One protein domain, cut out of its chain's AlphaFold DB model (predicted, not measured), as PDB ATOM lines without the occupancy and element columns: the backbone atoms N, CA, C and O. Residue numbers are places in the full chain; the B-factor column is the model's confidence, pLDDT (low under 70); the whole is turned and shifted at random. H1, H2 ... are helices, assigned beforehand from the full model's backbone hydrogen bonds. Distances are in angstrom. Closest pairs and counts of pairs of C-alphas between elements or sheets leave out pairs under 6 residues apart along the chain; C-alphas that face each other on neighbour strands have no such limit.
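Overview. This is residues 912 to 949 and 959 to 999 of the 1193 residues of the protein "zinc_ribbon_16 domain-containing protein" of Vitrella brassicaformis (strain CCMP3155) (UniProt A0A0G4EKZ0). A long helix, H1, makes an arm whose residues 913 to 919 stick out together with residue 912 before it, while its later part folds into a helical hairpin with H2; H3 stands in the middle, between this hairpin and a second one, H4 and H5. The 79 printed residues hold five named helices in the order H1, H2, H3, H4, H5 and no named strand, and the class is all helix. The whole is compact, with a radius of gyration of the C-alphas of 12.7 A, yet elongated by the arm, spanning 41 by 23 by 21 A.

Along the chain. H1, residues 913 to 930, begins at C-alpha 913 (-68.229, 11.778, -44.417) and is 25.5 A long. H2 is residues 933 to 939, 10.4 A. H3, residues 961 to 973, is 18.2 A long, starting at (-48.343, 14.486, -35.619). H4 is residues 977 to 986, 14.1 A, and H5 is residues 990 to 997, 10.6 A, ending at (-35.077, 13.064, -22.309).

Arrangement. H1 touches H2 with residues 920 to 928 alone, closest at the C-alphas of Cys 927 and Gly 935, 5.1 A, opposite ways at a shallow tilt of 31 degrees. H1 touches H3 with residues 927 to 930 alone, the closest C-alphas being Cys 928 and Met 965, 4.7 A, at a steep tilt of 41 degrees. H2 touches H3, Leu 933 to Met 965, 6.7 A between C-alphas. H3 is close to H4 but not clearly touching, the closest C-alphas being Val 966 and Pro 979, 6.2 A. H4 and H5, a hairpin, touch at the C-alphas of Ala 980 and Ile 996, 6.9 A. In H1, H3, H4 and H5 every O i to N i+4 pair is within hydrogen-bond range; in H2 1 of 3 is, beside 3 of 4 O i to N i+3 pairs.

Size, cuts and confidence. The C-alphas of Ser 912 and Ser 998, the two farthest apart, are 42.7 A apart. Residues 950 to 958 are not printed; C-alphas 949 and 959 are 13.0 A apart across this cut. Of the links printed whole, H1 to H2, H3 to H4 and H4 to H5 are tight. Residue 949 and residues 985 to 999 have pLDDT under 70.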
ATOM      1  N   SER A 912     -71.760  14.747 -42.751       93.25
ATOM      2  CA  SER A 912     -71.465  13.844 -43.866       93.25
ATOM      3  C   SER A 912     -69.992  13.403 -43.836       93.25
ATOM      4  O   SER A 912     -69.148  14.122 -43.297       93.25
ATOM      5  N   PRO A 913     -69.613  12.263 -44.451       92.56
ATOM      6  CA  PRO A 913     -68.229  11.778 -44.417       92.56
ATOM      7  C   PRO A 913     -67.180  12.786 -44.916       92.56
ATOM      8  O   PRO A 913     -66.063  12.803 -44.403       92.56
ATOM      9  N   ALA A 914     -67.532  13.649 -45.876       90.19
ATOM     10  CA  ALA A 914     -66.638  14.680 -46.400       90.19
ATOM     11  C   ALA A 914     -66.419  15.824 -45.392       90.19
ATOM     12  O   ALA A 914     -65.277  16.179 -45.088       90.19
ATOM     13  N   VAL A 915     -67.504  16.364 -44.824       93.50
ATOM     14  CA  VAL A 915     -67.440  17.452 -43.836       93.50
ATOM     15  C   VAL A 915     -66.858  16.953 -42.511       93.50
ATOM     16  O   VAL A 915     -66.031  17.636 -41.914       93.50
ATOM     17  N   LEU A 916     -67.181  15.723 -42.103       94.44
ATOM     18  CA  LEU A 916     -66.566  15.027 -40.971       94.44
ATOM     19  C   LEU A 916     -65.045  14.897 -41.137       94.44
ATOM     20  O   LEU A 916     -64.311  15.190 -40.198       94.44
ATOM     21  N   GLN A 917     -64.554  14.483 -42.310       92.81
ATOM     22  CA  GLN A 917     -63.114  14.347 -42.549       92.81
ATOM     23  C   GLN A 917     -62.399  15.708 -42.531       92.81
ATOM     24  O   GLN A 917     -61.299  15.810 -41.984       92.81
ATOM     25  N   SER A 918     -63.028  16.753 -43.080       92.06
ATOM     26  CA  SER A 918     -62.529  18.132 -42.997       92.06
ATOM     27  C   SER A 918     -62.468  18.621 -41.545       92.06
ATOM     28  O   SER A 918     -61.422  19.083 -41.080       92.06
ATOM     29  N   TRP A 919     -63.550  18.418 -40.788       95.56
ATOM     30  CA  TRP A 919     -63.633  18.775 -39.376       95.56
ATOM     31  C   TRP A 919     -62.579  18.041 -38.536       95.56
ATOM     32  O   TRP A 919     -61.804  18.691 -37.837       95.56
ATOM     33  N   LEU A 920     -62.451  16.717 -38.671       93.75
ATOM     34  CA  LEU A 920     -61.427  15.929 -37.972       93.75
ATOM     35  C   LEU A 920     -60.010  16.452 -38.253       93.75
ATOM     36  O   LEU A 920     -59.217  16.586 -37.323       93.75
ATOM     37  N   ASN A 921     -59.702  16.807 -39.505       92.25
ATOM     38  CA  ASN A 921     -58.408  17.393 -39.862       92.25
ATOM     39  C   ASN A 921     -58.192  18.766 -39.194       92.25
ATOM     40  O   ASN A 921     -57.091  19.040 -38.708       92.25
ATOM     41  N   SER A 922     -59.224  19.613 -39.117       93.12
ATOM     42  CA  SER A 922     -59.136  20.904 -38.415       93.12
ATOM     43  C   SER A 922     -58.910  20.744 -36.906       93.12
ATOM     44  O   SER A 922     -58.048  21.418 -36.349       93.12
ATOM     45  N   GLU A 923     -59.585  19.800 -36.248       94.50
ATOM     46  CA  GLU A 923     -59.449  19.569 -34.803       94.50
ATOM     47  C   GLU A 923     -58.111  18.926 -34.439       94.50
ATOM     48  O   GLU A 923     -57.497  19.300 -33.443       94.50
ATOM     49  N   VAL A 924     -57.604  18.013 -35.277       92.19
ATOM     50  CA  VAL A 924     -56.222  17.520 -35.177       92.19
ATOM     51  C   VAL A 924     -55.236  18.686 -35.290       92.19
ATOM     52  O   VAL A 924     -54.307  18.773 -34.491       92.19
ATOM     53  N   THR A 925     -55.463  19.620 -36.217       89.94
ATOM     54  CA  THR A 925     -54.607  20.804 -36.402       89.94
ATOM     55  C   THR A 925     -54.655  21.747 -35.193       89.94
ATOM     56  O   THR A 925     -53.606  22.208 -34.743       89.94
ATOM     57  N   VAL A 926     -55.837  21.981 -34.611       91.06
ATOM     58  CA  VAL A 926     -56.014  22.730 -33.351       91.06
ATOM     59  C   VAL A 926     -55.288  22.034 -32.197       91.06
ATOM     60  O   VAL A 926     -54.494  22.668 -31.504       91.06
ATOM     61  N   CYS A 927     -55.465  20.720 -32.034       92.19
ATOM     62  CA  CYS A 927     -54.796  19.957 -30.980       92.19
ATOM     63  C   CYS A 927     -53.263  19.951 -31.132       92.19
ATOM     64  O   CYS A 927     -52.561  20.037 -30.126       92.19
ATOM     65  N   CYS A 928     -52.732  19.923 -32.359       89.75
ATOM     66  CA  CYS A 928     -51.302  20.124 -32.620       89.75
ATOM     67  C   CYS A 928     -50.842  21.536 -32.246       89.75
ATOM     68  O   CYS A 928     -49.856  21.689 -31.531       89.75
ATOM     69  N   ARG A 929     -51.543  22.572 -32.721       91.50
ATOM     70  CA  ARG A 929     -51.183  23.982 -32.495       91.50
ATOM     71  C   ARG A 929     -51.119  24.323 -31.005       91.50
ATOM     72  O   ARG A 929     -50.155  24.962 -30.576       91.50
ATOM     73  N   ASP A 930     -52.115  23.852 -30.256       91.38
ATOM     74  CA  ASP A 930     -52.376  24.216 -28.859       91.38
ATOM     75  C   ASP A 930     -51.868  23.159 -27.855       91.38
ATOM     76  O   ASP A 930     -52.019  23.324 -26.647       91.38
ATOM     77  N   GLY A 931     -51.258  22.068 -28.336       92.25
ATOM     78  CA  GLY A 931     -50.673  21.014 -27.498       92.25
ATOM     79  C   GLY A 931     -51.691  20.163 -26.733       92.25
ATOM     80  O   GLY A 931     -51.377  19.648 -25.663       92.25
ATOM     81  N   LEU A 932     -52.917  20.012 -27.233       92.19
ATOM     82  CA  LEU A 932     -53.980  19.295 -26.525       92.19
ATOM     83  C   LEU A 932     -53.818  17.776 -26.678       92.19
ATOM     84  O   LEU A 932     -54.089  17.217 -27.740       92.19
ATOM     85  N   LEU A 933     -53.468  17.082 -25.586       91.38
ATOM     86  CA  LEU A 933     -53.341  15.613 -25.562       91.38
ATOM     87  C   LEU A 933     -54.651  14.873 -25.902       91.38
ATOM     88  O   LEU A 933     -54.609  13.712 -26.303       91.38
ATOM     89  N   ASP A 934     -55.814  15.524 -25.807       90.19
ATOM     90  CA  ASP A 934     -57.084  14.947 -26.274       90.19
ATOM     91  C   ASP A 934     -57.102  14.740 -27.815       90.19
ATOM     92  O   ASP A 934     -57.888  13.938 -28.317       90.19
ATOM     93  N   GLY A 935     -56.184  15.363 -28.571       88.31
ATOM     94  CA  GLY A 935     -55.974  15.103 -30.001       88.31
ATOM     95  C   GLY A 935     -55.544  13.667 -30.325       88.31
ATOM     96  O   GLY A 935     -55.844  13.164 -31.411       88.31
ATOM     97  N   PHE A 936     -54.946  12.946 -29.368       90.88
ATOM     98  CA  PHE A 936     -54.623  11.522 -29.523       90.88
ATOM     99  C   PHE A 936     -55.864  10.632 -29.712       90.88
ATOM    100  O   PHE A 936     -55.751   9.565 -30.317       90.88
ATOM    101  N   TRP A 937     -57.057  11.069 -29.283       86.75
ATOM    102  CA  TRP A 937     -58.315  10.365 -29.585       86.75
ATOM    103  C   TRP A 937     -58.726  10.468 -31.063       86.75
ATOM    104  O   TRP A 937     -59.512   9.644 -31.523       86.75
ATOM    105  N   LEU A 938     -58.210  11.460 -31.801       88.00
ATOM    106  CA  LEU A 938     -58.524  11.700 -33.216       88.00
ATOM    107  C   LEU A 938     -57.475  11.081 -34.154       88.00
ATOM    108  O   LEU A 938     -57.825  10.496 -35.178       88.00
ATOM    109  N   VAL A 939     -56.189  11.201 -33.806       87.62
ATOM    110  CA  VAL A 939     -55.061  10.703 -34.622       87.62
ATOM    111  C   VAL A 939     -54.800   9.210 -34.390       87.62
ATOM    112  O   VAL A 939     -54.411   8.489 -35.315       87.62
ATOM    113  N   GLY A 940     -55.017   8.743 -33.156       86.56
ATOM    114  CA  GLY A 940     -54.441   7.501 -32.652       86.56
ATOM    115  C   GLY A 940     -52.940   7.643 -32.379       86.56
ATOM    116  O   GLY A 940     -52.432   8.742 -32.175       86.56
ATOM    117  N   VAL A 941     -52.230   6.512 -32.383       81.06
ATOM    118  CA  VAL A 941     -50.759   6.454 -32.353       81.06
ATOM    119  C   VAL A 941     -50.314   5.686 -33.595       81.06
ATOM    120  O   VAL A 941     -50.056   4.485 -33.556       81.06
ATOM    121  N   ALA A 942     -50.358   6.376 -34.731       78.06
ATOM    122  CA  ALA A 942     -50.148   5.839 -36.071       78.06
ATOM    123  C   ALA A 942     -48.813   6.287 -36.701       78.06
ATOM    124  O   ALA A 942     -48.414   5.723 -37.718       78.06
ATOM    125  N   GLY A 943     -48.127   7.269 -36.109       83.12
ATOM    126  CA  GLY A 943     -46.858   7.813 -36.593       83.12
ATOM    127  C   GLY A 943     -47.014   8.570 -37.911       83.12
ATOM    128  O   GLY A 943     -46.204   8.399 -38.822       83.12
ATOM    129  N   ARG A 944     -48.091   9.353 -38.055       84.62
ATOM    130  CA  ARG A 944     -48.362  10.090 -39.302       84.62
ATOM    131  C   ARG A 944     -47.398  11.275 -39.415       84.62
ATOM    132  O   ARG A 944     -47.217  11.950 -38.409       84.62
ATOM    133  N   PRO A 945     -46.823  11.593 -40.587       86.44
ATOM    134  CA  PRO A 945     -45.988  12.785 -40.745       86.44
ATOM    135  C   PRO A 945     -46.794  14.077 -40.521       86.44
ATOM    136  O   PRO A 945     -47.921  14.216 -41.001       86.44
ATOM    137  N   TYR A 946     -46.211  15.034 -39.797       84.44
ATOM    138  CA  TYR A 946     -46.794  16.350 -39.542       84.44
ATOM    139  C   TYR A 946     -46.372  17.351 -40.624       84.44
ATOM    140  O   TYR A 946     -45.306  17.964 -40.557       84.44
ATOM    141  N   HIS A 947     -47.242  17.548 -41.612       82.00
ATOM    142  CA  HIS A 947     -47.079  18.564 -42.654       82.00
ATOM    143  C   HIS A 947     -47.551  19.938 -42.152       82.00
ATOM    144  O   HIS A 947     -48.596  20.444 -42.553       82.00
ATOM    145  N   GLY A 948     -46.802  20.529 -41.220       79.44
ATOM    146  CA  GLY A 948     -47.057  21.895 -40.760       79.44
ATOM    147  C   GLY A 948     -46.703  22.936 -41.826       79.44
ATOM    148  O   GLY A 948     -45.678  22.806 -42.487       79.44
ATOM    149  N   HIS A 949     -47.503  24.001 -41.937       58.34
ATOM    150  CA  HIS A 949     -47.284  25.143 -42.844       58.34
ATOM    151  C   HIS A 949     -46.121  26.063 -42.400       58.34
ATOM    152  O   HIS A 949     -46.295  27.267 -42.237       58.34
ATOM    153  N   ARG A 959     -41.058  15.161 -38.413       89.12
ATOM    154  CA  ARG A 959     -41.748  14.848 -37.151       89.12
ATOM    155  C   ARG A 959     -43.138  14.290 -37.423       89.12
ATOM    156  O   ARG A 959     -43.810  14.705 -38.367       89.12
ATOM    157  N   THR A 960     -43.589  13.404 -36.552       93.06
ATOM    158  CA  THR A 960     -44.960  12.899 -36.565       93.06
ATOM    159  C   THR A 960     -45.949  13.880 -35.924       93.06
ATOM    160  O   THR A 960     -45.563  14.775 -35.165       93.06
ATOM    161  N   ILE A 961     -47.240  13.721 -36.228       89.31
ATOM    162  CA  ILE A 961     -48.343  14.486 -35.619       89.31
ATOM    163  C   ILE A 961     -48.319  14.282 -34.096       89.31
ATOM    164  O   ILE A 961     -48.444  15.232 -33.324       89.31
ATOM    165  N   GLU A 962     -48.076  13.044 -33.680       90.56
ATOM    166  CA  GLU A 962     -47.930  12.606 -32.298       90.56
ATOM    167  C   GLU A 962     -46.748  13.283 -31.574       90.56
ATOM    168  O   GLU A 962     -46.900  13.752 -30.442       90.56
ATOM    169  N   GLU A 963     -45.583  13.387 -32.225       88.88
ATOM    170  CA  GLU A 963     -44.415  14.096 -31.682       88.88
ATOM    171  C   GLU A 963     -44.649  15.605 -31.567       88.88
ATOM    172  O   GLU A 963     -44.247  16.198 -30.565       88.88
ATOM    173  N   GLU A 964     -45.302  16.245 -32.543       91.38
ATOM    174  CA  GLU A 964     -45.601  17.680 -32.452       91.38
ATOM    175  C   GLU A 964     -46.642  17.970 -31.362       91.38
ATOM    176  O   GLU A 964     -46.424  18.905 -30.593       91.38
ATOM    177  N   MET A 965     -47.696  17.152 -31.207       91.62
ATOM    178  CA  MET A 965     -48.646  17.269 -30.085       91.62
ATOM    179  C   MET A 965     -47.942  17.165 -28.725       91.62
ATOM    180  O   MET A 965     -48.139  18.023 -27.864       91.62
ATOM    181  N   VAL A 966     -47.079  16.158 -28.532       90.81
ATOM    182  CA  VAL A 966     -46.303  15.986 -27.287       90.81
ATOM    183  C   VAL A 966     -45.354  17.160 -27.049       90.81
ATOM    184  O   VAL A 966     -45.336  17.719 -25.952       90.81
ATOM    185  N   ARG A 967     -44.595  17.577 -28.068       92.31
ATOM    186  CA  ARG A 967     -43.661  18.706 -27.969       92.31
ATOM    187  C   ARG A 967     -44.389  20.003 -27.616       92.31
ATOM    188  O   ARG A 967     -43.893  20.790 -26.815       92.31
ATOM    189  N   ARG A 968     -45.573  20.222 -28.191       89.75
ATOM    190  CA  ARG A 968     -46.425  21.385 -27.921       89.75
ATOM    191  C   ARG A 968     -46.997  21.348 -26.510       89.75
ATOM    192  O   ARG A 968     -46.878  22.350 -25.816       89.75
ATOM    193  N   TYR A 969     -47.497  20.201 -26.047       90.94
ATOM    194  CA  TYR A 969     -47.944  20.039 -24.660       90.94
ATOM    195  C   TYR A 969     -46.834  20.379 -23.657       90.94
ATOM    196  O   TYR A 969     -47.048  21.207 -22.772       90.94
ATOM    197  N   VAL A 970     -45.632  19.808 -23.827       92.44
ATOM    198  CA  VAL A 970     -44.471  20.093 -22.961       92.44
ATOM    199  C   VAL A 970     -44.123  21.582 -22.985       92.44
ATOM    200  O   VAL A 970     -43.973  22.188 -21.928       92.44
ATOM    201  N   ASN A 971     -44.057  22.199 -24.168       87.56
ATOM    202  CA  ASN A 971     -43.728  23.621 -24.304       87.56
ATOM    203  C   ASN A 971     -44.788  24.560 -23.695       87.56
ATOM    204  O   ASN A 971     -44.440  25.647 -23.244       87.56
ATOM    205  N   CYS A 972     -46.067  24.172 -23.706       78.00
ATOM    206  CA  CYS A 972     -47.170  24.993 -23.201       78.00
ATOM    207  C   CYS A 972     -47.463  24.790 -21.705       78.00
ATOM    208  O   CYS A 972     -48.043  25.678 -21.087       78.00
ATOM    209  N   THR A 973     -47.091  23.644 -21.122       82.62
ATOM    210  CA  THR A 973     -47.428  23.288 -19.726       82.62
ATOM    211  C   THR A 973     -46.220  23.115 -18.806       82.62
ATOM    212  O   THR A 973     -46.368  23.205 -17.591       82.62
ATOM    213  N   GLY A 974     -45.039  22.824 -19.358       90.19
ATOM    214  CA  GLY A 974     -43.877  22.356 -18.601       90.19
ATOM    215  C   GLY A 974     -43.992  20.914 -18.081       90.19
ATOM    216  O   GLY A 974     -43.033  20.419 -17.486       90.19
ATOM    217  N   ASP A 975     -45.115  20.215 -18.293       87.94
ATOM    218  CA  ASP A 975     -45.299  18.862 -17.768       87.94
ATOM    219  C   ASP A 975     -44.620  17.799 -18.646       87.94
ATOM    220  O   ASP A 975     -45.079  17.438 -19.733       87.94
ATOM    221  N   LEU A 976     -43.524  17.253 -18.119       88.06
ATOM    222  CA  LEU A 976     -42.819  16.099 -18.676       88.06
ATOM    223  C   LEU A 976     -43.429  14.756 -18.233       88.06
ATOM    224  O   LEU A 976     -43.102  13.723 -18.820       88.06
ATOM    225  N   GLN A 977     -44.304  14.729 -17.218       83.81
ATOM    226  CA  GLN A 977     -44.838  13.490 -16.649       83.81
ATOM    227  C   GLN A 977     -45.941  12.880 -17.514       83.81
ATOM    228  O   GLN A 977     -45.822  11.704 -17.867       83.81
ATOM    229  N   ALA A 978     -46.981  13.627 -17.905       79.50
ATOM    230  CA  ALA A 978     -48.048  13.073 -18.741       79.50
ATOM    231  C   ALA A 978     -47.533  12.532 -20.095       79.50
ATOM    232  O   ALA A 978     -47.920  11.415 -20.452       79.50
ATOM    233  N   PRO A 979     -46.605  13.196 -20.819       77.19
ATOM    234  CA  PRO A 979     -46.032  12.651 -22.051       77.19
ATOM    235  C   PRO A 979     -45.128  11.436 -21.827       77.19
ATOM    236  O   PRO A 979     -45.178  10.491 -22.615       77.19
ATOM    237  N   ALA A 980     -44.337  11.403 -20.747       78.00
ATOM    238  CA  ALA A 980     -43.525  10.232 -20.408       78.00
ATOM    239  C   ALA A 980     -44.398   9.014 -20.058       78.00
ATOM    240  O   ALA A 980     -44.134   7.903 -20.524       78.00
ATOM    241  N   LEU A 981     -45.477   9.224 -19.294       77.50
ATOM    242  CA  LEU A 981     -46.482   8.203 -18.988       77.50
ATOM    243  C   LEU A 981     -47.213   7.738 -20.256       77.50
ATOM    244  O   LEU A 981     -47.386   6.535 -20.451       77.50
ATOM    245  N   PHE A 982     -47.585   8.661 -21.148       78.00
ATOM    246  CA  PHE A 982     -48.227   8.343 -22.423       78.00
ATOM    247  C   PHE A 982     -47.312   7.512 -23.333       78.00
ATOM    248  O   PHE A 982     -47.731   6.466 -23.831       78.00
ATOM    249  N   ALA A 983     -46.047   7.908 -23.497       75.75
ATOM    250  CA  ALA A 983     -45.064   7.174 -24.295       75.75
ATOM    251  C   ALA A 983     -44.781   5.770 -23.731       75.75
ATOM    252  O   ALA A 983     -44.670   4.807 -24.493       75.75
ATOM    253  N   ALA A 984     -44.727   5.630 -22.401       73.00
ATOM    254  CA  ALA A 984     -44.585   4.337 -21.733       73.00
ATOM    255  C   ALA A 984     -45.825   3.436 -21.900       73.00
ATOM    256  O   ALA A 984     -45.680   2.228 -22.075       73.00
ATOM    257  N   ALA A 985     -47.035   4.007 -21.875       67.88
ATOM    258  CA  ALA A 985     -48.290   3.267 -22.027       67.88
ATOM    259  C   ALA A 985     -48.585   2.842 -23.478       67.88
ATOM    260  O   ALA A 985     -49.207   1.804 -23.699       67.88
ATOM    261  N   THR A 986     -48.148   3.634 -24.459       66.69
ATOM    262  CA  THR A 986     -48.409   3.409 -25.896       66.69
ATOM    263  C   THR A 986     -47.292   2.658 -26.617       66.69
ATOM    264  O   THR A 986     -47.509   2.156 -27.717       66.69
ATOM    265  N   GLY A 987     -46.110   2.532 -26.004       65.69
ATOM    266  CA  GLY A 987     -44.971   1.830 -26.599       65.69
ATOM    267  C   GLY A 987     -44.275   2.616 -27.712       65.69
ATOM    268  O   GLY A 987     -43.681   2.002 -28.601       65.69
ATOM    269  N   LEU A 988     -44.342   3.954 -27.670       68.75
ATOM    270  CA  LEU A 988     -43.645   4.830 -28.616       68.75
ATOM    271  C   LEU A 988     -42.150   4.475 -28.700       68.75
ATOM    272  O   LEU A 988     -41.485   4.201 -27.696       68.75
ATOM    273  N   SER A 989     -41.628   4.450 -29.926       54.12
ATOM    274  CA  SER A 989     -40.298   3.912 -30.221       54.12
ATOM    275  C   SER A 989     -39.174   4.749 -29.595       54.12
ATOM    276  O   SER A 989     -39.333   5.943 -29.355       54.12
ATOM    277  N   ARG A 990     -38.000   4.135 -29.377       45.69
ATOM    278  CA  ARG A 990     -36.824   4.752 -28.722       45.69
ATOM    279  C   ARG A 990     -36.507   6.226 -29.080       45.69
ATOM    280  O   ARG A 990     -36.202   6.947 -28.133       45.69
ATOM    281  N   PRO A 991     -36.577   6.721 -30.338       48.16
ATOM    282  CA  PRO A 991     -36.382   8.153 -30.614       48.16
ATOM    283  C   PRO A 991     -37.337   9.082 -29.840       48.16
ATOM    284  O   PRO A 991     -36.895  10.116 -29.347       48.16
ATOM    285  N   HIS A 992     -38.593   8.687 -29.613       54.91
ATOM    286  CA  HIS A 992     -39.558   9.462 -28.821       54.91
ATOM    287  C   HIS A 992     -39.124   9.591 -27.351       54.91
ATOM    288  O   HIS A 992     -39.295  10.638 -26.729       54.91
ATOM    289  N   GLN A 993     -38.514   8.540 -26.788       54.69
ATOM    290  CA  GLN A 993     -37.968   8.575 -25.428       54.69
ATOM    291  C   GLN A 993     -36.745   9.499 -25.342       54.69
ATOM    292  O   GLN A 993     -36.609  10.231 -24.365       54.69
ATOM    293  N   ALA A 994     -35.901   9.525 -26.381       47.59
ATOM    294  CA  ALA A 994     -34.775  10.455 -26.471       47.59
ATOM    295  C   ALA A 994     -35.239  11.920 -26.603       47.59
ATOM    296  O   ALA A 994     -34.659  12.796 -25.967       47.59
ATOM    297  N   ALA A 995     -36.318  12.187 -27.350       52.75
ATOM    298  CA  ALA A 995     -36.910  13.522 -27.442       52.75
ATOM    299  C   ALA A 995     -37.379  14.032 -26.064       52.75
ATOM    300  O   ALA A 995     -37.010  15.137 -25.665       52.75
ATOM    301  N   ILE A 996     -38.101  13.207 -25.293       55.28
ATOM    302  CA  ILE A 996     -38.557  13.550 -23.929       55.28
ATOM    303  C   ILE A 996     -37.365  13.745 -22.971       55.28
ATOM    304  O   ILE A 996     -37.382  14.648 -22.141       55.28
ATOM    305  N   GLN A 997     -36.303  12.945 -23.111       49.16
ATOM    306  CA  GLN A 997     -35.077  13.064 -22.309       49.16
ATOM    307  C   GLN A 997     -34.188  14.263 -22.688       49.16
ATOM    308  O   GLN A 997     -33.268  14.585 -21.938       49.16
ATOM    309  N   SER A 998     -34.437  14.936 -23.818       45.69
ATOM    310  CA  SER A 998     -33.626  16.085 -24.252       45.69
ATOM    311  C   SER A 998     -33.920  17.392 -23.494       45.69
ATOM    312  O   SER A 998     -33.124  18.330 -23.561       45.69
ATOM    313  N   VAL A 999     -35.026  17.458 -22.742       44.53
ATOM    314  CA  VAL A 999     -35.442  18.650 -21.983       44.53
ATOM    315  C   VAL A 999     -34.734  18.695 -20.623       44.53
ATOM    316  O   VAL A 999     -34.992  17.880 -19.739       44.53
TER     317      VAL A 999